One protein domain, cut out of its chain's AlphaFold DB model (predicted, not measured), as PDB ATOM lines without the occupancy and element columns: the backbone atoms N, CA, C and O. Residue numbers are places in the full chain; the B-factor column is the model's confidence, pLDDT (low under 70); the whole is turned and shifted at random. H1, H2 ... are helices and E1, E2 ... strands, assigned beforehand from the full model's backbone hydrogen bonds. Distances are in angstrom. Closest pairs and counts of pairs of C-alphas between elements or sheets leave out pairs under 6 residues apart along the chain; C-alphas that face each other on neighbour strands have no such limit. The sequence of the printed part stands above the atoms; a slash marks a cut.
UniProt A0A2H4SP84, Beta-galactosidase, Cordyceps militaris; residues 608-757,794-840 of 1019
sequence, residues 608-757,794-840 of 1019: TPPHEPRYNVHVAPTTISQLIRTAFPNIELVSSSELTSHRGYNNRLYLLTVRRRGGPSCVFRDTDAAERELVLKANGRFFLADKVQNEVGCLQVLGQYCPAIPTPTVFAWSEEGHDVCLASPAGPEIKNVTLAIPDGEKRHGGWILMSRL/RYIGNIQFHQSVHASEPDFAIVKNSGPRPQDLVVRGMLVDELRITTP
ATOM      1  N   THR A 608      36.888  24.371  51.259       47.88
ATOM      2  CA  THR A 608      35.528  23.925  50.905       47.88
ATOM      3  C   THR A 608      35.035  23.016  52.039       47.88
ATOM      4  O   THR A 608      35.819  22.168  52.479       47.88
ATOM      5  N   PRO A 609      33.822  23.194  52.585       50.00
ATOM      6  CA  PRO A 609      33.358  22.365  53.687       50.00
ATOM      7  C   PRO A 609      33.406  20.877  53.309       50.00
ATOM      8  O   PRO A 609      32.980  20.526  52.207       50.00
ATOM      9  N   PRO A 610      33.879  19.975  54.192       56.31
ATOM     10  CA  PRO A 610      33.988  18.548  53.898       56.31
ATOM     11  C   PRO A 610      32.687  17.832  53.549       56.31
ATOM     12  O   PRO A 610      32.763  16.650  53.229       56.31
ATOM     13  N   HIS A 611      31.526  18.486  53.637       59.62
ATOM     14  CA  HIS A 611      30.214  17.959  53.254       59.62
ATOM     15  C   HIS A 611      29.768  18.404  51.847       59.62
ATOM     16  O   HIS A 611      28.973  17.701  51.238       59.62
ATOM     17  N   GLU A 612      30.327  19.472  51.262       64.81
ATOM     18  CA  GLU A 612      29.940  19.906  49.911       64.81
ATOM     19  C   GLU A 612      30.347  18.881  48.826       64.81
ATOM     20  O   GLU A 612      31.446  18.317  48.903       64.81
ATOM     21  N   PRO A 613      29.544  18.680  47.758       71.88
ATOM     22  CA  PRO A 613      29.885  17.778  46.648       71.88
ATOM     23  C   PRO A 613      31.220  18.107  45.968       71.88
ATOM     24  O   PRO A 613      31.885  17.229  45.423       71.88
ATOM     25  N   ARG A 614      31.649  19.369  46.023       74.31
ATOM     26  CA  ARG A 614      32.885  19.862  45.394       74.31
ATOM     27  C   ARG A 614      34.127  19.698  46.268       74.31
ATOM     28  O   ARG A 614      35.231  20.041  45.830       74.31
ATOM     29  N   TYR A 615      33.974  19.239  47.509       69.75
ATOM     30  CA  TYR A 615      35.096  19.055  48.420       69.75
ATOM     31  C   TYR A 615      36.119  18.080  47.836       69.75
ATOM     32  O   TYR A 615      35.777  16.950  47.497       69.75
ATOM     33  N   ASN A 616      37.382  18.507  47.736       72.62
ATOM     34  CA  ASN A 616      38.477  17.737  47.129       72.62
ATOM     35  C   ASN A 616      38.240  17.285  45.670       72.62
ATOM     36  O   ASN A 616      38.930  16.384  45.201       72.62
ATOM     37  N   VAL A 617      37.313  17.920  44.946       80.00
ATOM     38  CA  VAL A 617      37.114  17.724  43.502       80.00
ATOM     39  C   VAL A 617      37.927  18.765  42.746       80.00
ATOM     40  O   VAL A 617      37.622  19.961  42.819       80.00
ATOM     41  N   HIS A 618      38.949  18.314  42.022       84.06
ATOM     42  CA  HIS A 618      39.807  19.150  41.187       84.06
ATOM     43  C   HIS A 618      40.350  18.342  39.999       84.06
ATOM     44  O   HIS A 618      40.610  17.151  40.139       84.06
ATOM     45  N   VAL A 619      40.527  19.008  38.858       85.75
ATOM     46  CA  VAL A 619      41.180  18.490  37.652       85.75
ATOM     47  C   VAL A 619      42.387  19.387  37.420       85.75
ATOM     48  O   VAL A 619      42.219  20.591  37.209       85.75
ATOM     49  N   ALA A 620      43.601  18.843  37.503       83.50
ATOM     50  CA  ALA A 620      44.788  19.682  37.435       83.50
ATOM     51  C   ALA A 620      44.928  20.346  36.054       83.50
ATOM     52  O   ALA A 620      44.608  19.734  35.029       83.50
ATOM     53  N   PRO A 621      45.492  21.566  35.973       84.62
ATOM     54  CA  PRO A 621      45.771  22.222  34.693       84.62
ATOM     55  C   PRO A 621      46.597  21.363  33.721       84.62
ATOM     56  O   PRO A 621      46.401  21.430  32.505       84.62
ATOM     57  N   THR A 622      47.493  20.523  34.250       85.56
ATOM     58  CA  THR A 622      48.270  19.535  33.486       85.56
ATOM     59  C   THR A 622      47.377  18.480  32.842       85.56
ATOM     60  O   THR A 622      47.553  18.179  31.662       85.56
ATOM     61  N   THR A 623      46.386  17.976  33.576       87.94
ATOM     62  CA  THR A 623      45.390  17.010  33.096       87.94
ATOM     63  C   THR A 623      44.500  17.636  32.023       87.94
ATOM     64  O   THR A 623      44.287  17.029  30.977       87.94
ATOM     65  N   ILE A 624      44.074  18.895  32.201       91.88
ATOM     66  CA  ILE A 624      43.308  19.649  31.188       91.88
ATOM     67  C   ILE A 624      44.134  19.852  29.909       91.88
ATOM     68  O   ILE A 624      43.649  19.637  28.798       91.88
ATOM     69  N   SER A 625      45.408  20.221  30.045       89.75
ATOM     70  CA  SER A 625      46.318  20.381  28.904       89.75
ATOM     71  C   SER A 625      46.547  19.059  28.170       89.75
ATOM     72  O   SER A 625      46.565  19.021  26.938       89.75
ATOM     73  N   GLN A 626      46.687  17.960  28.914       88.38
ATOM     74  CA  GLN A 626      46.803  16.626  28.344       88.38
ATOM     75  C   GLN A 626      45.521  16.205  27.624       88.38
ATOM     76  O   GLN A 626      45.620  15.675  26.518       88.38
ATOM     77  N   LEU A 627      44.347  16.478  28.201       89.44
ATOM     78  CA  LEU A 627      43.054  16.261  27.558       89.44
ATOM     79  C   LEU A 627      43.007  16.962  26.201       89.44
ATOM     80  O   LEU A 627      42.851  16.289  25.186       89.44
ATOM     81  N   ILE A 628      43.216  18.283  26.158       91.56
ATOM     82  CA  ILE A 628      43.124  19.041  24.904       91.56
ATOM     83  C   ILE A 628      44.131  18.532  23.871       91.56
ATOM     84  O   ILE A 628      43.752  18.248  22.739       91.56
ATOM     85  N   ARG A 629      45.392  18.329  24.266       87.50
ATOM     86  CA  ARG A 629      46.445  17.856  23.358       87.50
ATOM     87  C   ARG A 629      46.157  16.469  22.778       87.50
ATOM     88  O   ARG A 629      46.462  16.225  21.616       87.50
ATOM     89  N   THR A 630      45.641  15.552  23.596       83.88
ATOM     90  CA  THR A 630      45.475  14.144  23.194       83.88
ATOM     91  C   THR A 630      44.162  13.933  22.442       83.88
ATOM     92  O   THR A 630      44.127  13.202  21.457       83.88
ATOM     93  N   ALA A 631      43.095  14.604  22.875       83.38
ATOM     94  CA  ALA A 631      41.764  14.475  22.295       83.38
ATOM     95  C   ALA A 631      41.562  15.369  21.053       83.38
ATOM     96  O   ALA A 631      40.813  15.006  20.147       83.38
ATOM     97  N   PHE A 632      42.260  16.510  20.970       87.38
ATOM     98  CA  PHE A 632      42.111  17.498  19.898       87.38
ATOM     99  C   PHE A 632      43.480  17.983  19.367       87.38
ATOM    100  O   PHE A 632      43.899  19.106  19.646       87.38
ATOM    101  N   PRO A 633      44.190  17.185  18.546       83.25
ATOM    102  CA  PRO A 633      45.583  17.459  18.151       83.25
ATOM    103  C   PRO A 633      45.789  18.755  17.342       83.25
ATOM    104  O   PRO A 633      46.884  19.315  17.340       83.25
ATOM    105  N   ASN A 634      44.740  19.255  16.683       87.12
ATOM    106  CA  ASN A 634      44.748  20.502  15.903       87.12
ATOM    107  C   ASN A 634      44.375  21.745  16.737       87.12
ATOM    108  O   ASN A 634      44.138  22.825  16.184       87.12
ATOM    109  N   ILE A 635      44.275  21.589  18.057       90.25
ATOM    110  CA  ILE A 635      43.870  22.627  18.999       90.25
ATOM    111  C   ILE A 635      44.967  22.870  20.028       90.25
ATOM    112  O   ILE A 635      45.621  21.957  20.522       90.25
ATOM    113  N   GLU A 636      45.133  24.137  20.369       91.81
ATOM    114  CA  GLU A 636      45.947  24.603  21.478       91.81
ATOM    115  C   GLU A 636      45.070  25.066  22.633       91.81
ATOM    116  O   GLU A 636      44.134  25.833  22.422       91.81
ATOM    117  N   LEU A 637      45.399  24.652  23.856       93.81
ATOM    118  CA  LEU A 637      44.867  25.284  25.058       93.81
ATOM    119  C   LEU A 637      45.623  26.597  25.295       93.81
ATOM    120  O   LEU A 637      46.825  26.573  25.550       93.81
ATOM    121  N   VAL A 638      44.924  27.727  25.205       93.12
ATOM    122  CA  VAL A 638      45.469  29.072  25.458       93.12
ATOM    123  C   VAL A 638      45.449  29.375  26.952       93.12
ATOM    124  O   VAL A 638      46.436  29.856  27.504       93.12
ATOM    125  N   SER A 639      44.337  29.071  27.617       90.44
ATOM    126  CA  SER A 639      44.177  29.272  29.053       90.44
ATOM    127  C   SER A 639      43.175  28.275  29.634       90.44
ATOM    128  O   SER A 639      42.266  27.806  28.947       90.44
ATOM    129  N   SER A 640      43.346  27.948  30.913       91.00
ATOM    130  CA  SER A 640      42.355  27.237  31.715       91.00
ATOM    131  C   SER A 640      42.241  27.901  33.082       91.00
ATOM    132  O   SER A 640      43.242  28.158  33.753       91.00
ATOM    133  N   SER A 641      41.016  28.192  33.503       84.19
ATOM    134  CA  SER A 641      40.744  28.808  34.800       84.19
ATOM    135  C   SER A 641      39.573  28.120  35.485       84.19
ATOM    136  O   SER A 641      38.493  28.005  34.909       84.19
ATOM    137  N   GLU A 642      39.779  27.689  36.727       81.69
ATOM    138  CA  GLU A 642      38.707  27.201  37.600       81.69
ATOM    139  C   GLU A 642      37.791  28.363  38.023       81.69
ATOM    140  O   GLU A 642      38.275  29.426  38.423       81.69
ATOM    141  N   LEU A 643      36.472  28.163  37.975       78.50
ATOM    142  CA  LEU A 643      35.488  29.149  38.431       78.50
ATOM    143  C   LEU A 643      35.447  29.187  39.975       78.50
ATOM    144  O   LEU A 643      35.291  28.147  40.615       78.50
ATOM    145  N   THR A 644      35.597  30.366  40.594       53.22
ATOM    146  CA  THR A 644      36.029  30.464  42.006       53.22
ATOM    147  C   THR A 644      34.953  30.484  43.109       53.22
ATOM    148  O   THR A 644      35.362  30.302  44.254       53.22
ATOM    149  N   SER A 645      33.631  30.574  42.854       47.88
ATOM    150  CA  SER A 645      32.571  30.204  43.838       47.88
ATOM    151  C   SER A 645      31.112  30.221  43.295       47.88
ATOM    152  O   SER A 645      30.814  30.813  42.259       47.88
ATOM    153  N   HIS A 646      30.220  29.510  44.014       44.97
ATOM    154  CA  HIS A 646      28.733  29.397  43.994       44.97
ATOM    155  C   HIS A 646      27.941  29.042  42.719       44.97
ATOM    156  O   HIS A 646      26.813  28.593  42.860       44.97
ATOM    157  N   ARG A 647      28.484  29.133  41.501       48.00
ATOM    158  CA  ARG A 647      27.654  28.959  40.278       48.00
ATOM    159  C   ARG A 647      27.531  27.534  39.723       48.00
ATOM    160  O   ARG A 647      26.916  27.326  38.689       48.00
ATOM    161  N   GLY A 648      28.130  26.555  40.392       54.53
ATOM    162  CA  GLY A 648      27.903  25.134  40.131       54.53
ATOM    163  C   GLY A 648      27.748  24.447  41.471       54.53
ATOM    164  O   GLY A 648      28.753  24.219  42.140       54.53
ATOM    165  N   TYR A 649      26.517  24.211  41.920       59.72
ATOM    166  CA  TYR A 649      26.242  23.644  43.246       59.72
ATOM    167  C   TYR A 649      26.825  22.228  43.376       59.72
ATOM    168  O   TYR A 649      27.524  21.919  44.342       59.72
ATOM    169  N   ASN A 650      26.665  21.424  42.325       73.56
ATOM    170  CA  ASN A 650      27.058  20.017  42.298       73.56
ATOM    171  C   ASN A 650      28.344  19.723  41.513       73.56
ATOM    172  O   ASN A 650      28.796  18.578  41.491       73.56
ATOM    173  N   ASN A 651      28.942  20.733  40.870       84.81
ATOM    174  CA  ASN A 651      30.000  20.546  39.874       84.81
ATOM    175  C   ASN A 651      31.147  21.544  40.042       84.81
ATOM    176  O   ASN A 651      30.972  22.664  40.525       84.81
ATOM    177  N   ARG A 652      32.338  21.141  39.598       85.50
ATOM    178  CA  ARG A 652      33.519  21.996  39.488       85.50
ATOM    179  C   ARG A 652      33.685  22.420  38.030       85.50
ATOM    180  O   ARG A 652      33.846  21.568  37.164       85.50
ATOM    181  N   LEU A 653      33.643  23.722  37.757       88.88
ATOM    182  CA  LEU A 653      33.682  24.258  36.394       88.88
ATOM    183  C   LEU A 653      35.049  24.869  36.073       88.88
ATOM    184  O   LEU A 653      35.601  25.614  36.886       88.88
ATOM    185  N   TYR A 654      35.548  24.613  34.865       91.50
ATOM    186  CA  TYR A 654      36.724  25.272  34.302       91.50
ATOM    187  C   TYR A 654      36.355  25.937  32.980       91.50
ATOM    188  O   TYR A 654      35.798  25.292  32.091       91.50
ATOM    189  N   LEU A 655      36.690  27.217  32.845       91.75
ATOM    190  CA  LEU A 655      36.631  27.937  31.577       91.75
ATOM    191  C   LEU A 655      37.947  27.726  30.838       91.75
ATOM    192  O   LEU A 655      39.018  27.932  31.412       91.75
ATOM    193  N   LEU A 656      37.855  27.285  29.587       95.56
ATOM    194  CA  LEU A 656      39.005  27.038  28.729       95.56
ATOM    195  C   LEU A 656      38.932  27.958  27.516       95.56
ATOM    196  O   LEU A 656      37.913  27.971  26.828       95.56
ATOM    197  N   THR A 657      40.017  28.653  27.195       94.31
ATOM    198  CA  THR A 657      40.175  29.286  25.882       94.31
ATOM    199  C   THR A 657      41.048  28.386  25.028       94.31
ATOM    200  O   THR A 657      42.154  28.017  25.430       94.31
ATOM    201  N   VAL A 658      40.559  28.019  23.847       94.06
ATOM    202  CA  VAL A 658      41.296  27.194  22.894       94.06
ATOM    203  C   VAL A 658      41.503  27.922  21.572       94.06
ATOM    204  O   VAL A 658      40.672  28.733  21.178       94.06
ATOM    205  N   ARG A 659      42.597  27.617  20.869       93.19
ATOM    206  CA  ARG A 659      42.962  28.204  19.572       93.19
ATOM    207  C   ARG A 659      43.182  27.124  18.524       93.19
ATOM    208  O   ARG A 659      43.718  26.055  18.815       93.19
ATOM    209  N   ARG A 660      42.810  27.413  17.281       89.06
ATOM    210  CA  ARG A 660      43.068  26.531  16.136       89.06
ATOM    211  C   ARG A 660      44.542  26.606  15.704       89.06
ATOM    212  O   ARG A 660      45.031  27.690  15.410       89.06
ATOM    213  N   ARG A 661      45.239  25.462  15.607       82.00
ATOM    214  CA  ARG A 661      46.641  25.372  15.118       82.00
ATOM    215  C   ARG A 661      46.782  25.036  13.626       82.00
ATOM    216  O   ARG A 661      47.882  25.105  13.090       82.00
ATOM    217  N   GLY A 662      45.682  24.694  12.954       72.69
ATOM    218  CA  GLY A 662      45.639  24.338  11.529       72.69
ATOM    219  C   GLY A 662      44.838  23.056  11.282       72.69
ATOM    220  O   GLY A 662      44.686  22.238  12.180       72.69
ATOM    221  N   GLY A 663      44.285  22.887  10.078       74.25
ATOM    222  CA  GLY A 663      43.439  21.735   9.733       74.25
ATOM    223  C   GLY A 663      41.990  21.800  10.266       74.25
ATOM    224  O   GLY A 663      41.604  22.729  10.988       74.25
ATOM    225  N   PRO A 664      41.125  20.848   9.867       72.12
ATOM    226  CA  PRO A 664      39.750  20.750  10.360       72.12
ATOM    227  C   PRO A 664      39.707  20.343  11.845       72.12
ATOM    228  O   PRO A 664      40.540  19.564  12.311       72.12
ATOM    229  N   SER A 665      38.734  20.878  12.592       79.19
ATOM    230  CA  SER A 665      38.488  20.533  13.999       79.19
ATOM    231  C   SER A 665      36.998  20.615  14.347       79.19
ATOM    232  O   SER A 665      36.341  21.585  13.976       79.19
ATOM    233  N   CYS A 666      36.469  19.632  15.087       76.75
ATOM    234  CA  CYS A 666      35.066  19.608  15.534       76.75
ATOM    235  C   CYS A 666      34.703  20.770  16.461       76.75
ATOM    236  O   CYS A 666      33.582  21.261  16.398       76.75
ATOM    237  N   VAL A 667      35.644  21.227  17.288       85.12
ATOM    238  CA  VAL A 667      35.434  22.335  18.233       85.12
ATOM    239  C   VAL A 667      35.317  23.683  17.514       85.12
ATOM    240  O   VAL A 667      34.861  24.644  18.108       85.12
ATOM    241  N   PHE A 668      35.696  23.785  16.239       86.12
ATOM    242  CA  PHE A 668      35.597  25.015  15.438       86.12
ATOM    243  C   PHE A 668      34.739  24.803  14.177       86.12
ATOM    244  O   PHE A 668      34.939  25.464  13.166       86.12
ATOM    245  N   ARG A 669      33.828  23.820  14.182       76.50
ATOM    246  CA  ARG A 669      33.066  23.430  12.977       76.50
ATOM    247  C   ARG A 669      31.996  24.442  12.557       76.50
ATOM    248  O   ARG A 669      31.601  24.478  11.402       76.50
ATOM    249  N   ASP A 670      31.513  25.202  13.523       74.06
ATOM    250  CA  ASP A 670      30.365  26.109  13.499       74.06
ATOM    251  C   ASP A 670      30.796  27.575  13.671       74.06
ATOM    252  O   ASP A 670      29.963  28.451  13.876       74.06
ATOM    253  N   THR A 671      32.102  27.854  13.619       76.69
ATOM    254  CA  THR A 671      32.638  29.203  13.784       76.69
ATOM    255  C   THR A 671      33.957  29.385  13.042       76.69
ATOM    256  O   THR A 671      34.838  28.525  13.089       76.69
ATOM    257  N   ASP A 672      34.115  30.544  12.402       78.75
ATOM    258  CA  ASP A 672      35.373  30.977  11.782       78.75
ATOM    259  C   ASP A 672      36.323  31.663  12.783       78.75
ATOM    260  O   ASP A 672      37.388  32.156  12.404       78.75
ATOM    261  N   ALA A 673      35.959  31.711  14.069       81.38
ATOM    262  CA  ALA A 673      36.776  32.335  15.099       81.38
ATOM    263  C   ALA A 673      38.136  31.632  15.256       81.38
ATOM    264  O   ALA A 673      38.238  30.403  15.270       81.38
ATOM    265  N   ALA A 674      39.200  32.427  15.416       82.69
ATOM    266  CA  ALA A 674      40.548  31.910  15.663       82.69
ATOM    267  C   ALA A 674      40.671  31.240  17.047       82.69
ATOM    268  O   ALA A 674      41.454  30.301  17.221       82.69
ATOM    269  N   GLU A 675      39.872  31.709  18.010       91.25
ATOM    270  CA  GLU A 675      39.780  31.198  19.376       91.25
ATOM    271  C   GLU A 675      38.326  30.923  19.759       91.25
ATOM    272  O   GLU A 675      37.410  31.584  19.270       91.25
ATOM    273  N   ARG A 676      38.113  29.936  20.631       91.50
ATOM    274  CA  ARG A 676      36.795  29.573  21.157       91.50
ATOM    275  C   ARG A 676      36.884  29.297  22.648       91.50
ATOM    276  O   ARG A 676      37.852  28.711  23.126       91.50
ATOM    277  N   GLU A 677      35.840  29.681  23.369       92.38
ATOM    278  CA  GLU A 677      35.690  29.356  24.781       92.38
ATOM    279  C   GLU A 677      34.892  28.065  24.984       92.38
ATOM    280  O   GLU A 677      33.849  27.839  24.361       92.38
ATOM    281  N   LEU A 678      35.380  27.229  25.894       94.00
ATOM    282  CA  LEU A 678      34.783  25.961  26.296       94.00
ATOM    283  C   LEU A 678      34.572  25.929  27.808       94.00
ATOM    284  O   LEU A 678      35.214  26.662  28.564       94.00
ATOM    285  N   VAL A 679      33.705  25.022  28.238       93.31
ATOM    286  CA  VAL A 679      33.476  24.699  29.644       93.31
ATOM    287  C   VAL A 679      33.830  23.236  29.866       93.31
ATOM    288  O   VAL A 679      33.306  22.357  29.183       93.31
ATOM    289  N   LEU A 680      34.707  22.971  30.830       93.75
ATOM    290  CA  LEU A 680      34.926  21.640  31.387       93.75
ATOM    291  C   LEU A 680      34.179  21.548  32.724       93.75
ATOM    292  O   LEU A 680      34.549  22.209  33.695       93.75
ATOM    293  N   LYS A 681      33.119  20.741  32.760       92.44
ATOM    294  CA  LYS A 681      32.267  20.478  33.927       92.44
ATOM    295  C   LYS A 681      32.702  19.162  34.569       92.44
ATOM    296  O   LYS A 681      32.453  18.104  34.005       92.44
ATOM    297  N   ALA A 682      33.379  19.218  35.715       90.75
ATOM    298  CA  ALA A 682      33.784  18.041  36.482       90.75
ATOM    299  C   ALA A 682      32.757  17.728  37.579       90.75
ATOM    300  O   ALA A 682      32.345  18.627  38.321       90.75
ATOM    301  N   ASN A 683      32.370  16.460  37.701       89.31
ATOM    302  CA  ASN A 683      31.343  16.037  38.648       89.31
ATOM    303  C   ASN A 683      31.793  16.189  40.106       89.31
ATOM    304  O   ASN A 683      32.950  15.948  40.453       89.31
ATOM    305  N   GLY A 684      30.860  16.551  40.987       82.81
ATOM    306  CA  GLY A 684      31.047  16.432  42.431       82.81
ATOM    307  C   GLY A 684      31.318  14.981  42.855       82.81
ATOM    308  O   GLY A 684      30.893  14.045  42.188       82.81
ATOM    309  N   ARG A 685      31.984  14.776  43.995       73.94
ATOM    310  CA  ARG A 685      32.442  13.456  44.484       73.94
ATOM    311  C   ARG A 685      31.330  12.436  44.780       73.94
ATOM    312  O   ARG A 685      31.635  11.271  45.004       73.94
ATOM    313  N   PHE A 686      30.076  12.885  44.874       71.94
ATOM    314  CA  PHE A 686      28.910  12.030  45.136       71.94
ATOM    315  C   PHE A 686      28.254  11.516  43.849       71.94
ATOM    316  O   PHE A 686      27.513  10.539  43.876       71.94
ATOM    317  N   PHE A 687      28.571  12.135  42.713       80.44
ATOM    318  CA  PHE A 687      28.035  11.764  41.413       80.44
ATOM    319  C   PHE A 687      29.050  10.929  40.644       80.44
ATOM    320  O   PHE A 687      30.249  11.182  40.758       80.44
ATOM    321  N   LEU A 688      28.571   9.952  39.871       82.31
ATOM    322  CA  LEU A 688      29.393   9.015  39.105       82.31
ATOM    323  C   LEU A 688      29.051   9.084  37.605       82.31
ATOM    324  O   LEU A 688      28.476  10.065  37.124       82.31
ATOM    325  N   ALA A 689      29.444   8.044  36.869       85.06
ATOM    326  CA  ALA A 689      29.227   7.875  35.437       85.06
ATOM    327  C   ALA A 689      27.781   8.149  34.987       85.06
ATOM    328  O   ALA A 689      27.563   8.803  33.970       85.06
ATOM    329  N   ASP A 690      26.795   7.706  35.770       86.06
ATOM    330  CA  ASP A 690      25.358   7.871  35.517       86.06
ATOM    331  C   ASP A 690      24.944   9.334  35.289       86.06
ATOM    332  O   ASP A 690      24.162   9.624  34.383       86.06
ATOM    333  N   LYS A 691      25.524  10.273  36.040       89.75
ATOM    334  CA  LYS A 691      25.283  11.707  35.841       89.75
ATOM    335  C   LYS A 691      25.845  12.218  34.516       89.75
ATOM    336  O   LYS A 691      25.185  13.000  33.833       89.75
ATOM    337  N   VAL A 692      27.053  11.782  34.152       89.94
ATOM    338  CA  VAL A 692      27.683  12.153  32.874       89.94
ATOM    339  C   VAL A 692      26.833  11.653  31.711       89.94
ATOM    340  O   VAL A 692      26.540  12.420  30.795       89.94
ATOM    341  N   GLN A 693      26.404  10.390  31.770       88.69
ATOM    342  CA  GLN A 693      25.547   9.789  30.751       88.69
ATOM    343  C   GLN A 693      24.217  10.537  30.621       88.69
ATOM    344  O   GLN A 693      23.811  10.843  29.501       88.69
ATOM    345  N   ASN A 694      23.582  10.894  31.743       91.44
ATOM    346  CA  ASN A 694      22.315  11.619  31.722       91.44
ATOM    347  C   ASN A 694      22.435  12.989  31.069       91.44
ATOM    348  O   ASN A 694      21.668  13.302  30.165       91.44
ATOM    349  N   GLU A 695      23.398  13.803  31.496       91.50
ATOM    350  CA  GLU A 695      23.531  15.162  30.974       91.50
ATOM    351  C   GLU A 695      23.921  15.155  29.489       91.50
ATOM    352  O   GLU A 695      23.324  15.872  28.685       91.50
ATOM    353  N   VAL A 696      24.854  14.283  29.088       89.75
ATOM    354  CA  VAL A 696      25.211  14.120  27.671       89.75
ATOM    355  C   VAL A 696      24.016  13.603  26.861       89.75
ATOM    356  O   VAL A 696      23.749  14.126  25.779       89.75
ATOM    357  N   GLY A 697      23.269  12.625  27.377       88.50
ATOM    358  CA  GLY A 697      22.065  12.087  26.744       88.50
ATOM    359  C   GLY A 697      20.958  13.133  26.593       88.50
ATOM    360  O   GLY A 697      20.395  13.274  25.509       88.50
ATOM    361  N   CYS A 698      20.698  13.935  27.628       91.31
ATOM    362  CA  CYS A 698      19.735  15.038  27.591       91.31
ATOM    363  C   CYS A 698      20.094  16.053  26.503       91.31
ATOM    364  O   CYS A 698      19.245  16.401  25.685       91.31
ATOM    365  N   LEU A 699      21.359  16.477  26.434       90.12
ATOM    366  CA  LEU A 699      21.821  17.419  25.409       90.12
ATOM    367  C   LEU A 699      21.695  16.846  23.987       90.12
ATOM    368  O   LEU A 699      21.388  17.587  23.054       90.12
ATOM    369  N   GLN A 700      21.856  15.530  23.804       84.31
ATOM    370  CA  GLN A 700      21.607  14.879  22.511       84.31
ATOM    371  C   GLN A 700      20.112  14.830  22.153       84.31
ATOM    372  O   GLN A 700      19.750  15.139  21.017       84.31
ATOM    373  N   VAL A 701      19.240  14.484  23.108       87.75
ATOM    374  CA  VAL A 701      17.777  14.504  22.915       87.75
ATOM    375  C   VAL A 701      17.312  15.906  22.530       87.75
ATOM    376  O   VAL A 701      16.581  16.073  21.552       87.75
ATOM    377  N   LEU A 702      17.797  16.922  23.243       89.75
ATOM    378  CA  LEU A 702      17.496  18.321  22.961       89.75
ATOM    379  C   LEU A 702      18.011  18.740  21.585       89.75
ATOM    380  O   LEU A 702      17.262  19.337  20.818       89.75
ATOM    381  N   GLY A 703      19.236  18.359  21.218       85.06
ATOM    382  CA  GLY A 703      19.784  18.636  19.891       85.06
ATOM    383  C   GLY A 703      18.961  18.040  18.742       85.06
ATOM    384  O   GLY A 703      18.877  18.649  17.674       85.06
ATOM    385  N   GLN A 704      18.322  16.882  18.944       84.25
ATOM    386  CA  GLN A 704      17.489  16.245  17.922       84.25
ATOM    387  C   GLN A 704      16.075  16.829  17.846       84.25
ATOM    388  O   GLN A 704      15.586  17.120  16.754       84.25
ATOM    389  N   TYR A 705      15.394  16.921  18.985       89.88
ATOM    390  CA  TYR A 705      13.962  17.225  19.028       89.88
ATOM    391  C   TYR A 705      13.685  18.713  19.266       89.88
ATOM    392  O   TYR A 705      12.646  19.230  18.860       89.88
ATOM    393  N   CYS A 706      14.636  19.432  19.858       92.25
ATOM    394  CA  CYS A 706      14.511  20.835  20.230       92.25
ATOM    395  C   CYS A 706      15.745  21.669  19.817       92.25
ATOM    396  O   CYS A 706      16.292  22.398  20.647       92.25
ATOM    397  N   PRO A 707      16.186  21.633  18.541       88.12
ATOM    398  CA  PRO A 707      17.443  22.260  18.110       88.12
ATOM    399  C   PRO A 707      17.473  23.790  18.258       88.12
ATOM    400  O   PRO A 707      18.541  24.390  18.183       88.12
ATOM    401  N   ALA A 708      16.314  24.429  18.438       88.31
ATOM    402  CA  ALA A 708      16.200  25.867  18.666       88.31
ATOM    403  C   ALA A 708      16.463  26.281  20.127       88.31
ATOM    404  O   ALA A 708      16.577  27.473  20.401       88.31
ATOM    405  N   ILE A 709      16.538  25.331  21.068       90.06
ATOM    406  CA  ILE A 709      16.765  25.636  22.483       90.06
ATOM    407  C   ILE A 709      18.268  25.853  22.707       90.06
ATOM    408  O   ILE A 709      19.067  24.965  22.392       90.06
ATOM    409  N   PRO A 710      18.679  27.007  23.261       88.12
ATOM    410  CA  PRO A 710      20.087  27.364  23.384       88.12
ATOM    411  C   PRO A 710      20.765  26.535  24.485       88.12
ATOM    412  O   PRO A 710      20.728  26.878  25.664       88.12
ATOM    413  N   THR A 711      21.388  25.421  24.103       90.00
ATOM    414  CA  THR A 711      22.052  24.472  25.013       90.00
ATOM    415  C   THR A 711      23.497  24.197  24.587       90.00
ATOM    416  O   THR A 711      23.839  24.386  23.413       90.00
ATOM    417  N   PRO A 712      24.397  23.798  25.508       89.56
ATOM    418  CA  PRO A 712      25.799  23.587  25.178       89.56
ATOM    419  C   PRO A 712      25.979  22.406  24.219       89.56
ATOM    420  O   PRO A 712      25.381  21.346  24.384       89.56
ATOM    421  N   THR A 713      26.882  22.546  23.250       86.69
ATOM    422  CA  THR A 713      27.323  21.424  22.415       86.69
ATOM    423  C   THR A 713      28.399  20.626  23.145       86.69
ATOM    424  O   THR A 713      29.435  21.184  23.505       86.69
ATOM    425  N   VAL A 714      28.191  19.321  23.326       88.56
ATOM    426  CA  VAL A 714      29.186  18.405  23.912       88.56
ATOM    427  C   VAL A 714      30.262  18.052  22.880       88.56
ATOM    428  O   VAL A 714      29.954  17.642  21.762       88.56
ATOM    429  N   PHE A 715      31.535  18.176  23.263       87.50
ATOM    430  CA  PHE A 715      32.687  17.812  22.428       87.50
ATOM    431  C   PHE A 715      33.393  16.545  22.904       87.50
ATOM    432  O   PHE A 715      33.872  15.758  22.087       87.50
ATOM    433  N   ALA A 716      33.480  16.351  24.216       89.12
ATOM    434  CA  ALA A 716      34.053  15.159  24.821       89.12
ATOM    435  C   ALA A 716      33.487  14.959  26.223       89.12
ATOM    436  O   ALA A 716      33.038  15.912  26.854       89.12
ATOM    437  N   TRP A 717      33.548  13.740  26.734       91.12
ATOM    438  CA  TRP A 717      33.232  13.448  28.127       91.12
ATOM    439  C   TRP A 717      34.031  12.241  28.609       91.12
ATOM    440  O   TRP A 717      34.636  11.519  27.815       91.12
ATOM    441  N   SER A 718      34.028  12.025  29.916       89.19
ATOM    442  CA  SER A 718      34.570  10.830  30.544       89.19
ATOM    443  C   SER A 718      33.700  10.448  31.731       89.19
ATOM    444  O   SER A 718      33.417  11.294  32.575       89.19
ATOM    445  N   GLU A 719      33.295   9.184  31.802       87.44
ATOM    446  CA  GLU A 719      32.480   8.635  32.895       87.44
ATOM    447  C   GLU A 719      33.315   8.374  34.161       87.44
ATOM    448  O   GLU A 719      32.881   8.664  35.270       87.44
ATOM    449  N   GLU A 720      34.561   7.930  33.980       81.69
ATOM    450  CA  GLU A 720      35.499   7.569  35.057       81.69
ATOM    451  C   GLU A 720      36.658   8.577  35.195       81.69
ATOM    452  O   GLU A 720      37.664   8.353  35.874       81.69
ATOM    453  N   GLY A 721      36.568   9.693  34.471       82.88
ATOM    454  CA  GLY A 721      37.530  10.792  34.473       82.88
ATOM    455  C   GLY A 721      38.761  10.603  33.583       82.88
ATOM    456  O   GLY A 721      39.363  11.612  33.218       82.88
ATOM    457  N   HIS A 722      39.126   9.373  33.212       82.75
ATOM    458  CA  HIS A 722      40.357   9.067  32.470       82.75
ATOM    459  C   HIS A 722      40.138   8.530  31.053       82.75
ATOM    460  O   HIS A 722      40.910   8.889  30.165       82.75
ATOM    461  N   ASP A 723      39.109   7.717  30.816       83.44
ATOM    462  CA  ASP A 723      38.774   7.247  29.471       83.44
ATOM    463  C   ASP A 723      37.900   8.280  28.764       83.44
ATOM    464  O   ASP A 723      36.783   8.577  29.193       83.44
ATOM    465  N   VAL A 724      38.449   8.888  27.714       86.06
ATOM    466  CA  VAL A 724      37.815   9.981  26.979       86.06
ATOM    467  C   VAL A 724      36.998   9.431  25.828       86.06
ATOM    468  O   VAL A 724      37.538   8.802  24.917       86.06
ATOM    469  N   CYS A 725      35.717   9.775  25.835       84.50
ATOM    470  CA  CYS A 725      34.810   9.623  24.715       84.50
ATOM    471  C   CYS A 725      34.763  10.939  23.930       84.50
ATOM    472  O   CYS A 725      34.436  11.993  24.479       84.50
ATOM    473  N   LEU A 726      35.090  10.884  22.638       79.19
ATOM    474  CA  LEU A 726      35.026  12.034  21.736       79.19
ATOM    475  C   LEU A 726      33.711  12.061  20.952       79.19
ATOM    476  O   LEU A 726      33.314  11.058  20.360       79.19
ATOM    477  N   ALA A 727      33.083  13.235  20.865       72.31
ATOM    478  CA  ALA A 727      32.018  13.483  19.900       72.31
ATOM    479  C   ALA A 727      32.643  13.753  18.517       72.31
ATOM    480  O   ALA A 727      33.442  14.678  18.341       72.31
ATOM    481  N   SER A 728      32.319  12.930  17.517       56.16
ATOM    482  CA  SER A 728      32.978  12.996  16.205       56.16
ATOM    483  C   SER A 728      32.471  14.147  15.305       56.16
ATOM    484  O   SER A 728      31.261  14.391  15.237       56.16
ATOM    485  N   PRO A 729      33.366  14.818  14.542       49.00
ATOM    486  CA  PRO A 729      33.003  15.804  13.517       49.00
ATOM    487  C   PRO A 729      32.356  15.241  12.240       49.00
ATOM    488  O   PRO A 729      31.719  16.013  11.532       49.00
ATOM    489  N   ALA A 730      32.538  13.955  11.910       45.81
ATOM    490  CA  ALA A 730      32.206  13.388  10.588       45.81
ATOM    491  C   ALA A 730      31.251  12.174  10.632       45.81
ATOM    492  O   ALA A 730      31.068  11.498   9.622       45.81
ATOM    493  N   GLY A 731      30.646  11.887  11.787       48.91
ATOM    494  CA  GLY A 731      29.807  10.701  12.001       48.91
ATOM    495  C   GLY A 731      30.397   9.720  13.023       48.91
ATOM    496  O   GLY A 731      31.421  10.007  13.627       48.91
ATOM    497  N   PRO A 732      29.748   8.579  13.275       43.25
ATOM    498  CA  PRO A 732      29.857   7.824  14.519       43.25
ATOM    499  C   PRO A 732      31.187   7.068  14.690       43.25
ATOM    500  O   PRO A 732      31.304   5.911  14.304       43.25
ATOM    501  N   GLU A 733      32.195   7.702  15.290       50.62
ATOM    502  CA  GLU A 733      33.452   7.047  15.673       50.62
ATOM    503  C   GLU A 733      33.786   7.411  17.128       50.62
ATOM    504  O   GLU A 733      34.019   8.581  17.436       50.62
ATOM    505  N   ILE A 734      33.789   6.419  18.030       55.38
ATOM    506  CA  ILE A 734      34.337   6.571  19.387       55.38
ATOM    507  C   ILE A 734      35.838   6.324  19.294       55.38
ATOM    508  O   ILE A 734      36.271   5.202  19.034       55.38
ATOM    509  N   LYS A 735      36.638   7.357  19.549       62.72
ATOM    510  CA  LYS A 735      38.066   7.189  19.825       62.72
ATOM    511  C   LYS A 735      38.261   7.203  21.328       62.72
ATOM    512  O   LYS A 735      38.227   8.271  21.929       62.72
ATOM    513  N   ASN A 736      38.464   6.021  21.901       68.31
ATOM    514  CA  ASN A 736      38.839   5.897  23.301       68.31
ATOM    515  C   ASN A 736      40.284   6.355  23.454       68.31
ATOM    516  O   ASN A 736      41.206   5.760  22.895       68.31
ATOM    517  N   VAL A 737      40.461   7.441  24.194       76.44
ATOM    518  CA  VAL A 737      41.772   7.962  24.557       76.44
ATOM    519  C   VAL A 737      41.873   7.918  26.070       76.44
ATOM    520  O   VAL A 737      41.112   8.589  26.757       76.44
ATOM    521  N   THR A 738      42.823   7.156  26.596       81.94
ATOM    522  CA  THR A 738      43.063   7.110  28.040       81.94
ATOM    523  C   THR A 738      44.033   8.220  28.439       81.94
ATOM    524  O   THR A 738      45.153   8.314  27.927       81.94
ATOM    525  N   LEU A 739      43.609   9.080  29.363       81.88
ATOM    526  CA  LEU A 739      44.453  10.098  29.977       81.88
ATOM    527  C   LEU A 739      45.301   9.479  31.090       81.88
ATOM    528  O   LEU A 739      44.822   8.697  31.909       81.88
ATOM    529  N   ALA A 740      46.568   9.884  31.162       79.00
ATOM    530  CA  ALA A 740      47.422   9.554  32.296       79.00
ATOM    531  C   ALA A 740      47.106  10.519  33.445       79.00
ATOM    532  O   ALA A 740      47.644  11.622  33.495       79.00
ATOM    533  N   ILE A 741      46.204  10.116  34.339       73.94
ATOM    534  CA  ILE A 741      45.758  10.944  35.467       73.94
ATOM    535  C   ILE A 741      46.465  10.498  36.754       73.94
ATOM    536  O   ILE A 741      46.425   9.303  37.072       73.94
ATOM    537  N   PRO A 742      47.089  11.418  37.519       73.12
ATOM    538  CA  PRO A 742      47.655  11.104  38.830       73.12
ATOM    539  C   PRO A 742      46.601  10.514  39.778       73.12
ATOM    540  O   PRO A 742      45.465  10.981  39.816       73.12
ATOM    541  N   ASP A 743      46.969   9.532  40.606       67.06
ATOM    542  CA  ASP A 743      46.011   8.839  41.491       67.06
ATOM    543  C   ASP A 743      45.259   9.775  42.455       67.06
ATOM    544  O   ASP A 743      44.129   9.494  42.851       67.06
ATOM    545  N   GLY A 744      45.848  10.924  42.799       61.06
ATOM    546  CA  GLY A 744      45.207  11.950  43.624       61.06
ATOM    547  C   GLY A 744      44.036  12.686  42.955       61.06
ATOM    548  O   GLY A 744      43.220  13.263  43.673       61.06
ATOM    549  N   GLU A 745      43.933  12.652  41.623       67.44
ATOM    550  CA  GLU A 745      42.922  13.372  40.829       67.44
ATOM    551  C   GLU A 745      41.707  12.506  40.455       67.44
ATOM    552  O   GLU A 745      40.670  13.040  40.080       67.44
ATOM    553  N   LYS A 746      41.758  11.184  40.661       67.38
ATOM    554  CA  LYS A 746      40.663  10.232  40.361       67.38
ATOM    555  C   LYS A 746      39.471  10.304  41.339       67.38
ATOM    556  O   LYS A 746      38.786   9.316  41.567       67.38
ATOM    557  N   ARG A 747      39.257  11.448  41.998       67.69
ATOM    558  CA  ARG A 747      38.278  11.624  43.093       67.69
ATOM    559  C   ARG A 747      36.935  12.210  42.649       67.69
ATOM    560  O   ARG A 747      36.072  12.441  43.494       67.69
ATOM    561  N   HIS A 748      36.770  12.477  41.358       78.00
ATOM    562  CA  HIS A 748      35.527  12.952  40.754       78.00
ATOM    563  C   HIS A 748      34.934  11.861  39.855       78.00
ATOM    564  O   HIS A 748      35.682  11.133  39.204       78.00
ATOM    565  N   GLY A 749      33.607  11.748  39.787       77.88
ATOM    566  CA  GLY A 749      32.937  10.742  38.957       77.88
ATOM    567  C   GLY A 749      32.764  11.177  37.507       77.88
ATOM    568  O   GLY A 749      31.641  11.258  37.020       77.88
ATOM    569  N   GLY A 750      33.874  11.550  36.862       89.75
ATOM    570  CA  GLY A 750      33.881  11.973  35.462       89.75
ATOM    571  C   GLY A 750      33.776  13.483  35.211       89.75
ATOM    572  O   GLY A 750      33.810  14.297  36.141       89.75
ATOM    573  N   TRP A 751      33.728  13.857  33.930       92.25
ATOM    574  CA  TRP A 751      33.615  15.241  33.452       92.25
ATOM    575  C   TRP A 751      33.026  15.324  32.036       92.25
ATOM    576  O   TRP A 751      33.085  14.364  31.268       92.25
ATOM    577  N   ILE A 752      32.510  16.500  31.669       92.62
ATOM    578  CA  ILE A 752      31.995  16.830  30.332       92.62
ATOM    579  C   ILE A 752      32.702  18.090  29.817       92.62
ATOM    580  O   ILE A 752      32.802  19.086  30.528       92.62
ATOM    581  N   LEU A 753      33.184  18.057  28.576       92.75
ATOM    582  CA  LEU A 753      33.739  19.197  27.851       92.75
ATOM    583  C   LEU A 753      32.739  19.660  26.787       92.75
ATOM    584  O   LEU A 753      32.419  18.916  25.857       92.75
ATOM    585  N   MET A 754      32.282  20.902  26.901       92.38
ATOM    586  CA  MET A 754      31.205  21.464  26.084       92.38
ATOM    587  C   MET A 754      31.491  22.912  25.658       92.38
ATOM    588  O   MET A 754      32.418  23.552  26.156       92.38
ATOM    589  N   SER A 755      30.712  23.444  24.718       90.62
ATOM    590  CA  SER A 755      30.803  24.848  24.300       90.62
ATOM    591  C   SER A 755      30.370  25.797  25.416       90.62
ATOM    592  O   SER A 755      29.367  25.542  26.080       90.62
ATOM    593  N   ARG A 756      31.043  26.942  25.562       90.62
ATOM    594  CA  ARG A 756      30.522  28.033  26.394       90.62
ATOM    595  C   ARG A 756      29.338  28.701  25.688       90.62
ATOM    596  O   ARG A 756      29.470  29.121  24.540       90.62
ATOM    597  N   LEU A 757      28.199  28.799  26.371       88.38
ATOM    598  CA  LEU A 757      27.048  29.563  25.888       88.38
ATOM    599  C   LEU A 757      27.237  31.067  26.149       88.38
ATOM    600  O   LEU A 757      27.850  31.433  27.158       88.38
ATOM    601  N   ARG A 794       7.925   5.092  27.822       88.50
ATOM    602  CA  ARG A 794       7.199   4.095  28.626       88.50
ATOM    603  C   ARG A 794       7.747   3.955  30.050       88.50
ATOM    604  O   ARG A 794       7.084   3.364  30.900       88.50
ATOM    605  N   TYR A 795       8.950   4.461  30.300       90.81
ATOM    606  CA  TYR A 795       9.678   4.244  31.544       90.81
ATOM    607  C   TYR A 795      10.002   5.557  32.254       90.81
ATOM    608  O   TYR A 795      10.113   6.598  31.606       90.81
ATOM    609  N   ILE A 796      10.143   5.484  33.579       92.19
ATOM    610  CA  ILE A 796      10.543   6.595  34.450       92.19
ATOM    611  C   ILE A 796      12.045   6.524  34.701       92.19
ATOM    612  O   ILE A 796      12.567   5.456  35.030       92.19
ATOM    613  N   GLY A 797      12.721   7.665  34.609       92.25
ATOM    614  CA  GLY A 797      14.096   7.807  35.058       92.25
ATOM    615  C   GLY A 797      14.939   8.782  34.249       92.25
ATOM    616  O   GLY A 797      14.475   9.480  33.345       92.25
ATOM    617  N   ASN A 798      16.223   8.804  34.583       92.81
ATOM    618  CA  ASN A 798      17.241   9.538  33.846       92.81
ATOM    619  C   ASN A 798      17.696   8.778  32.595       92.81
ATOM    620  O   ASN A 798      17.438   7.588  32.426       92.81
ATOM    621  N   ILE A 799      18.363   9.485  31.694       90.69
ATOM    622  CA  ILE A 799      18.877   8.939  30.443       90.69
ATOM    623  C   ILE A 799      20.225   8.257  30.701       90.69
ATOM    624  O   ILE A 799      21.094   8.797  31.379       90.69
ATOM    625  N   GLN A 800      20.415   7.067  30.138       87.31
ATOM    626  CA  GLN A 800      21.676   6.329  30.157       87.31
ATOM    627  C   GLN A 800      22.006   5.799  28.762       87.31
ATOM    628  O   GLN A 800      21.125   5.645  27.908       87.31
ATOM    629  N   PHE A 801      23.280   5.486  28.533       82.81
ATOM    630  CA  PHE A 801      23.706   4.836  27.296       82.81
ATOM    631  C   PHE A 801      23.443   3.332  27.374       82.81
ATOM    632  O   PHE A 801      23.794   2.678  28.358       82.81
ATOM    633  N   HIS A 802      22.860   2.753  26.323       73.62
ATOM    634  CA  HIS A 802      22.648   1.310  26.249       73.62
ATOM    635  C   HIS A 802      23.988   0.564  26.193       73.62
ATOM    636  O   HIS A 802      24.756   0.683  25.235       73.62
ATOM    637  N   GLN A 803      24.285  -0.210  27.238       64.31
ATOM    638  CA  GLN A 803      25.464  -1.072  27.293       64.31
ATOM    639  C   GLN A 803      25.085  -2.489  26.848       64.31
ATOM    640  O   GLN A 803      24.205  -3.125  27.427       64.31
ATOM    641  N   SER A 804      25.792  -3.015  25.844       53.72
ATOM    642  CA  SER A 804      25.489  -4.282  25.154       53.72
ATOM    643  C   SER A 804      25.531  -5.545  26.024       53.72
ATOM    644  O   SER A 804      25.234  -6.632  25.530       53.72
ATOM    645  N   VAL A 805      25.938  -5.445  27.291       47.19
ATOM    646  CA  VAL A 805      26.350  -6.607  28.086       47.19
ATOM    647  C   VAL A 805      25.213  -7.177  28.950       47.19
ATOM    648  O   VAL A 805      25.279  -8.362  29.255       47.19
ATOM    649  N   HIS A 806      24.145  -6.427  29.290       51.28
ATOM    650  CA  HIS A 806      23.142  -6.933  30.257       51.28
ATOM    651  C   HIS A 806      21.652  -6.499  30.172       51.28
ATOM    652  O   HIS A 806      20.909  -6.917  31.057       51.28
ATOM    653  N   ALA A 807      21.125  -5.751  29.190       48.47
ATOM    654  CA  ALA A 807      19.710  -5.315  29.276       48.47
ATOM    655  C   ALA A 807      18.976  -5.092  27.935       48.47
ATOM    656  O   ALA A 807      19.612  -4.937  26.901       48.47
ATOM    657  N   SER A 808      17.634  -5.105  28.028       56.47
ATOM    658  CA  SER A 808      16.545  -4.896  27.041       56.47
ATOM    659  C   SER A 808      16.842  -4.061  25.783       56.47
ATOM    660  O   SER A 808      17.745  -3.238  25.799       56.47
ATOM    661  N   GLU A 809      16.021  -4.202  24.731       64.25
ATOM    662  CA  GLU A 809      16.028  -3.300  23.558       64.25
ATOM    663  C   GLU A 809      16.028  -1.806  23.963       64.25
ATOM    664  O   GLU A 809      15.480  -1.479  25.025       64.25
ATOM    665  N   PRO A 810      16.646  -0.912  23.160       72.44
ATOM    666  CA  PRO A 810      16.615   0.534  23.390       72.44
ATOM    667  C   PRO A 810      15.201   1.068  23.552       72.44
ATOM    668  O   PRO A 810      14.281   0.626  22.865       72.44
ATOM    669  N   ASP A 811      15.048   2.086  24.397       75.00
ATOM    670  CA  ASP A 811      13.749   2.731  24.574       75.00
ATOM    671  C   ASP A 811      13.455   3.670  23.390       75.00
ATOM    672  O   ASP A 811      12.320   3.742  22.919       75.00
ATOM    673  N   PHE A 812      14.481   4.350  22.859       77.56
ATOM    674  CA  PHE A 812      14.414   5.114  21.610       77.56
ATOM    675  C   PHE A 812      15.810   5.396  21.026       77.56
ATOM    676  O   PHE A 812      16.815   5.399  21.737       77.56
ATOM    677  N   ALA A 813      15.860   5.656  19.713       66.69
ATOM    678  CA  ALA A 813      17.095   5.907  18.965       66.69
ATOM    679  C   ALA A 813      17.194   7.361  18.471       66.69
ATOM    680  O   ALA A 813      16.238   7.920  17.924       66.69
ATOM    681  N   ILE A 814      18.382   7.958  18.603       67.75
ATOM    682  CA  ILE A 814      18.692   9.306  18.101       67.75
ATOM    683  C   ILE A 814      19.186   9.235  16.641       67.75
ATOM    684  O   ILE A 814      20.219   8.643  16.354       67.75
ATOM    685  N   VAL A 815      18.456   9.826  15.687       59.59
ATOM    686  CA  VAL A 815      18.664   9.644  14.231       59.59
ATOM    687  C   VAL A 815      19.454  10.793  13.577       59.59
ATOM    688  O   VAL A 815      20.073  10.584  12.532       59.59
ATOM    689  N   LYS A 816      19.486  12.008  14.156       56.19
ATOM    690  CA  LYS A 816      20.207  13.168  13.582       56.19
ATOM    691  C   LYS A 816      21.075  13.926  14.610       56.19
ATOM    692  O   LYS A 816      20.557  14.667  15.431       56.19
ATOM    693  N   ASN A 817      22.392  13.849  14.371       51.28
ATOM    694  CA  ASN A 817      23.509  14.751  14.729       51.28
ATOM    695  C   ASN A 817      24.400  14.510  15.985       51.28
ATOM    696  O   ASN A 817      23.945  14.262  17.091       51.28
ATOM    697  N   SER A 818      25.715  14.644  15.723       46.81
ATOM    698  CA  SER A 818      26.935  14.769  16.561       46.81
ATOM    699  C   SER A 818      27.171  13.901  17.809       46.81
ATOM    700  O   SER A 818      27.585  14.412  18.846       46.81
ATOM    701  N   GLY A 819      27.040  12.581  17.680       47.25
ATOM    702  CA  GLY A 819      27.476  11.592  18.675       47.25
ATOM    703  C   GLY A 819      27.722  10.210  18.047       47.25
ATOM    704  O   GLY A 819      27.419  10.020  16.870       47.25
ATOM    705  N   PRO A 820      28.312   9.241  18.769       44.62
ATOM    706  CA  PRO A 820      29.111   8.144  18.214       44.62
ATOM    707  C   PRO A 820      28.354   6.944  17.614       44.62
ATOM    708  O   PRO A 820      28.975   5.913  17.378       44.62
ATOM    709  N   ARG A 821      27.041   7.060  17.400       51.00
ATOM    710  CA  ARG A 821      26.074   6.198  16.673       51.00
ATOM    711  C   ARG A 821      24.689   6.834  16.911       51.00
ATOM    712  O   ARG A 821      24.629   7.781  17.700       51.00
ATOM    713  N   PRO A 822      23.580   6.353  16.315       53.94
ATOM    714  CA  PRO A 822      22.318   6.403  17.042       53.94
ATOM    715  C   PRO A 822      22.598   5.785  18.406       53.94
ATOM    716  O   PRO A 822      22.883   4.591  18.494       53.94
ATOM    717  N   GLN A 823      22.725   6.621  19.434       60.28
ATOM    718  CA  GLN A 823      22.856   6.091  20.772       60.28
ATOM    719  C   GLN A 823      21.481   5.558  21.110       60.28
ATOM    720  O   GLN A 823      20.492   6.291  21.127       60.28
ATOM    721  N   ASP A 824      21.454   4.250  21.270       72.50
ATOM    722  CA  ASP A 824      20.386   3.540  21.927       72.50
ATOM    723  C   ASP A 824      20.349   4.094  23.350       72.50
ATOM    724  O   ASP A 824      21.251   3.856  24.161       72.50
ATOM    725  N   LEU A 825      19.379   4.971  23.598       84.00
ATOM    726  CA  LEU A 825      19.167   5.560  24.905       84.00
ATOM    727  C   LEU A 825      18.174   4.691  25.660       84.00
ATOM    728  O   LEU A 825      17.182   4.202  25.109       84.00
ATOM    729  N   VAL A 826      18.460   4.509  26.940       87.12
ATOM    730  CA  VAL A 826      17.544   3.868  27.874       87.12
ATOM    731  C   VAL A 826      17.238   4.823  29.015       87.12
ATOM    732  O   VAL A 826      18.070   5.637  29.409       87.12
ATOM    733  N   VAL A 827      16.031   4.718  29.543       90.19
ATOM    734  CA  VAL A 827      15.514   5.531  30.636       90.19
ATOM    735  C   VAL A 827      15.576   4.712  31.920       90.19
ATOM    736  O   VAL A 827      14.745   3.828  32.143       90.19
ATOM    737  N   ARG A 828      16.609   4.923  32.734       88.19
ATOM    738  CA  ARG A 828      16.935   4.086  33.896       88.19
ATOM    739  C   ARG A 828      17.487   4.927  35.051       88.19
ATOM    740  O   ARG A 828      18.238   5.876  34.847       88.19
ATOM    741  N   GLY A 829      17.164   4.515  36.277       85.75
ATOM    742  CA  GLY A 829      17.633   5.158  37.510       85.75
ATOM    743  C   GLY A 829      17.042   6.549  37.774       85.75
ATOM    744  O   GLY A 829      16.310   7.094  36.954       85.75
ATOM    745  N   MET A 830      17.350   7.110  38.945       87.69
ATOM    746  CA  MET A 830      16.949   8.461  39.356       87.69
ATOM    747  C   MET A 830      18.095   9.141  40.110       87.69
ATOM    748  O   MET A 830      18.433   8.747  41.224       87.69
ATOM    749  N   LEU A 831      18.708  10.152  39.498       85.38
ATOM    750  CA  LEU A 831      19.902  10.838  39.992       85.38
ATOM    751  C   LEU A 831      19.620  11.705  41.217       85.38
ATOM    752  O   LEU A 831      20.439  11.714  42.128       85.38
ATOM    753  N   VAL A 832      18.469  12.389  41.252       80.06
ATOM    754  CA  VAL A 832      18.039  13.229  42.392       80.06
ATOM    755  C   VAL A 832      18.008  12.416  43.689       80.06
ATOM    756  O   VAL A 832      18.412  12.895  44.744       80.06
ATOM    757  N   ASP A 833      17.591  11.154  43.589       79.12
ATOM    758  CA  ASP A 833      17.475  10.235  44.718       79.12
ATOM    759  C   ASP A 833      18.671   9.287  44.874       79.12
ATOM    760  O   ASP A 833      18.676   8.453  45.770       79.12
ATOM    761  N   GLU A 834      19.697   9.399  44.024       79.38
ATOM    762  CA  GLU A 834      20.839   8.475  43.971       79.38
ATOM    763  C   GLU A 834      20.429   6.999  43.734       79.38
ATOM    764  O   GLU A 834      21.123   6.059  44.138       79.38
ATOM    765  N   LEU A 835      19.292   6.761  43.070       83.25
ATOM    766  CA  LEU A 835      18.767   5.429  42.757       83.25
ATOM    767  C   LEU A 835      19.393   4.878  41.478       83.25
ATOM    768  O   LEU A 835      19.011   5.233  40.361       83.25
ATOM    769  N   ARG A 836      20.307   3.921  41.634       83.12
ATOM    770  CA  ARG A 836      20.938   3.207  40.516       83.12
ATOM    771  C   ARG A 836      20.205   1.910  40.219       83.12
ATOM    772  O   ARG A 836      20.542   0.854  40.747       83.12
ATOM    773  N   ILE A 837      19.179   2.006  39.382       78.94
ATOM    774  CA  ILE A 837      18.316   0.881  39.021       78.94
ATOM    775  C   ILE A 837      18.529   0.560  37.546       78.94
ATOM    776  O   ILE A 837      18.402   1.433  36.693       78.94
ATOM    777  N   THR A 838      18.844  -0.698  37.246       74.62
ATOM    778  CA  THR A 838      19.083  -1.183  35.877       74.62
ATOM    779  C   THR A 838      17.816  -1.702  35.194       74.62
ATOM    780  O   THR A 838      17.779  -1.839  33.971       74.62
ATOM    781  N   THR A 839      16.759  -1.975  35.963       81.75
ATOM    782  CA  THR A 839      15.453  -2.398  35.450       81.75
ATOM    783  C   THR A 839      14.568  -1.190  35.115       81.75
ATOM    784  O   THR A 839      14.554  -0.230  35.887       81.75
ATOM    785  N   PRO A 840      13.802  -1.221  34.009       85.00
ATOM    786  CA  PRO A 840      12.868  -0.145  33.682       85.00
ATOM    787  C   PRO A 840      11.783   0.012  34.756       85.00
ATOM    788  O   PRO A 840      11.147  -0.976  35.122       85.00
TER     789      PRO A 840
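Overview. This is residues 608 to 757 and 794 to 840 of the 1019 residues of the protein "Beta-galactosidase" of Cordyceps militaris (UniProt A0A2H4SP84). With little regular structure, a curled antiparallel sheet, E1 E2 E3 E6 E4 E5, has H1 and H2 on opposite faces, and the hairpin E7 and E8 packs on H2. Along the chain run H1 E1 E2 E3 H2 E4 E5 E6 E7 E8, of mixed class, with 76 of 197 printed residues. The whole is compact, radius of gyration of the C-alphas 16.7 A, spanning 46 by 43 by 31 A.

Arrangement. H1, residues 621 to 631, touches E1, residues 635 to 642, closest at C-alphas 625 and 637, 6.4 A. E1 and E2, residues 651 to 660, form a hairpin, with N 636 and O 659 2.8 A apart. H2, residues 689 to 705, touches E7, residues 799 to 801, closest at C-alphas 694 and 799, 4.5 A. In both helices every O i to N i+4 pair is within hydrogen-bond range.

Along the chain. H1 begins at C-alpha 621 (45.771, 22.222, 34.693); E8, residues 824 to 827, ends at C-alpha 827 (15.514, 5.531, 30.636).

Size, cuts and confidence. Residues 758 to 793 are cut out, C-alphas 757 and 794 being 32.4 A apart; 44 printed residues have pLDDT under 70.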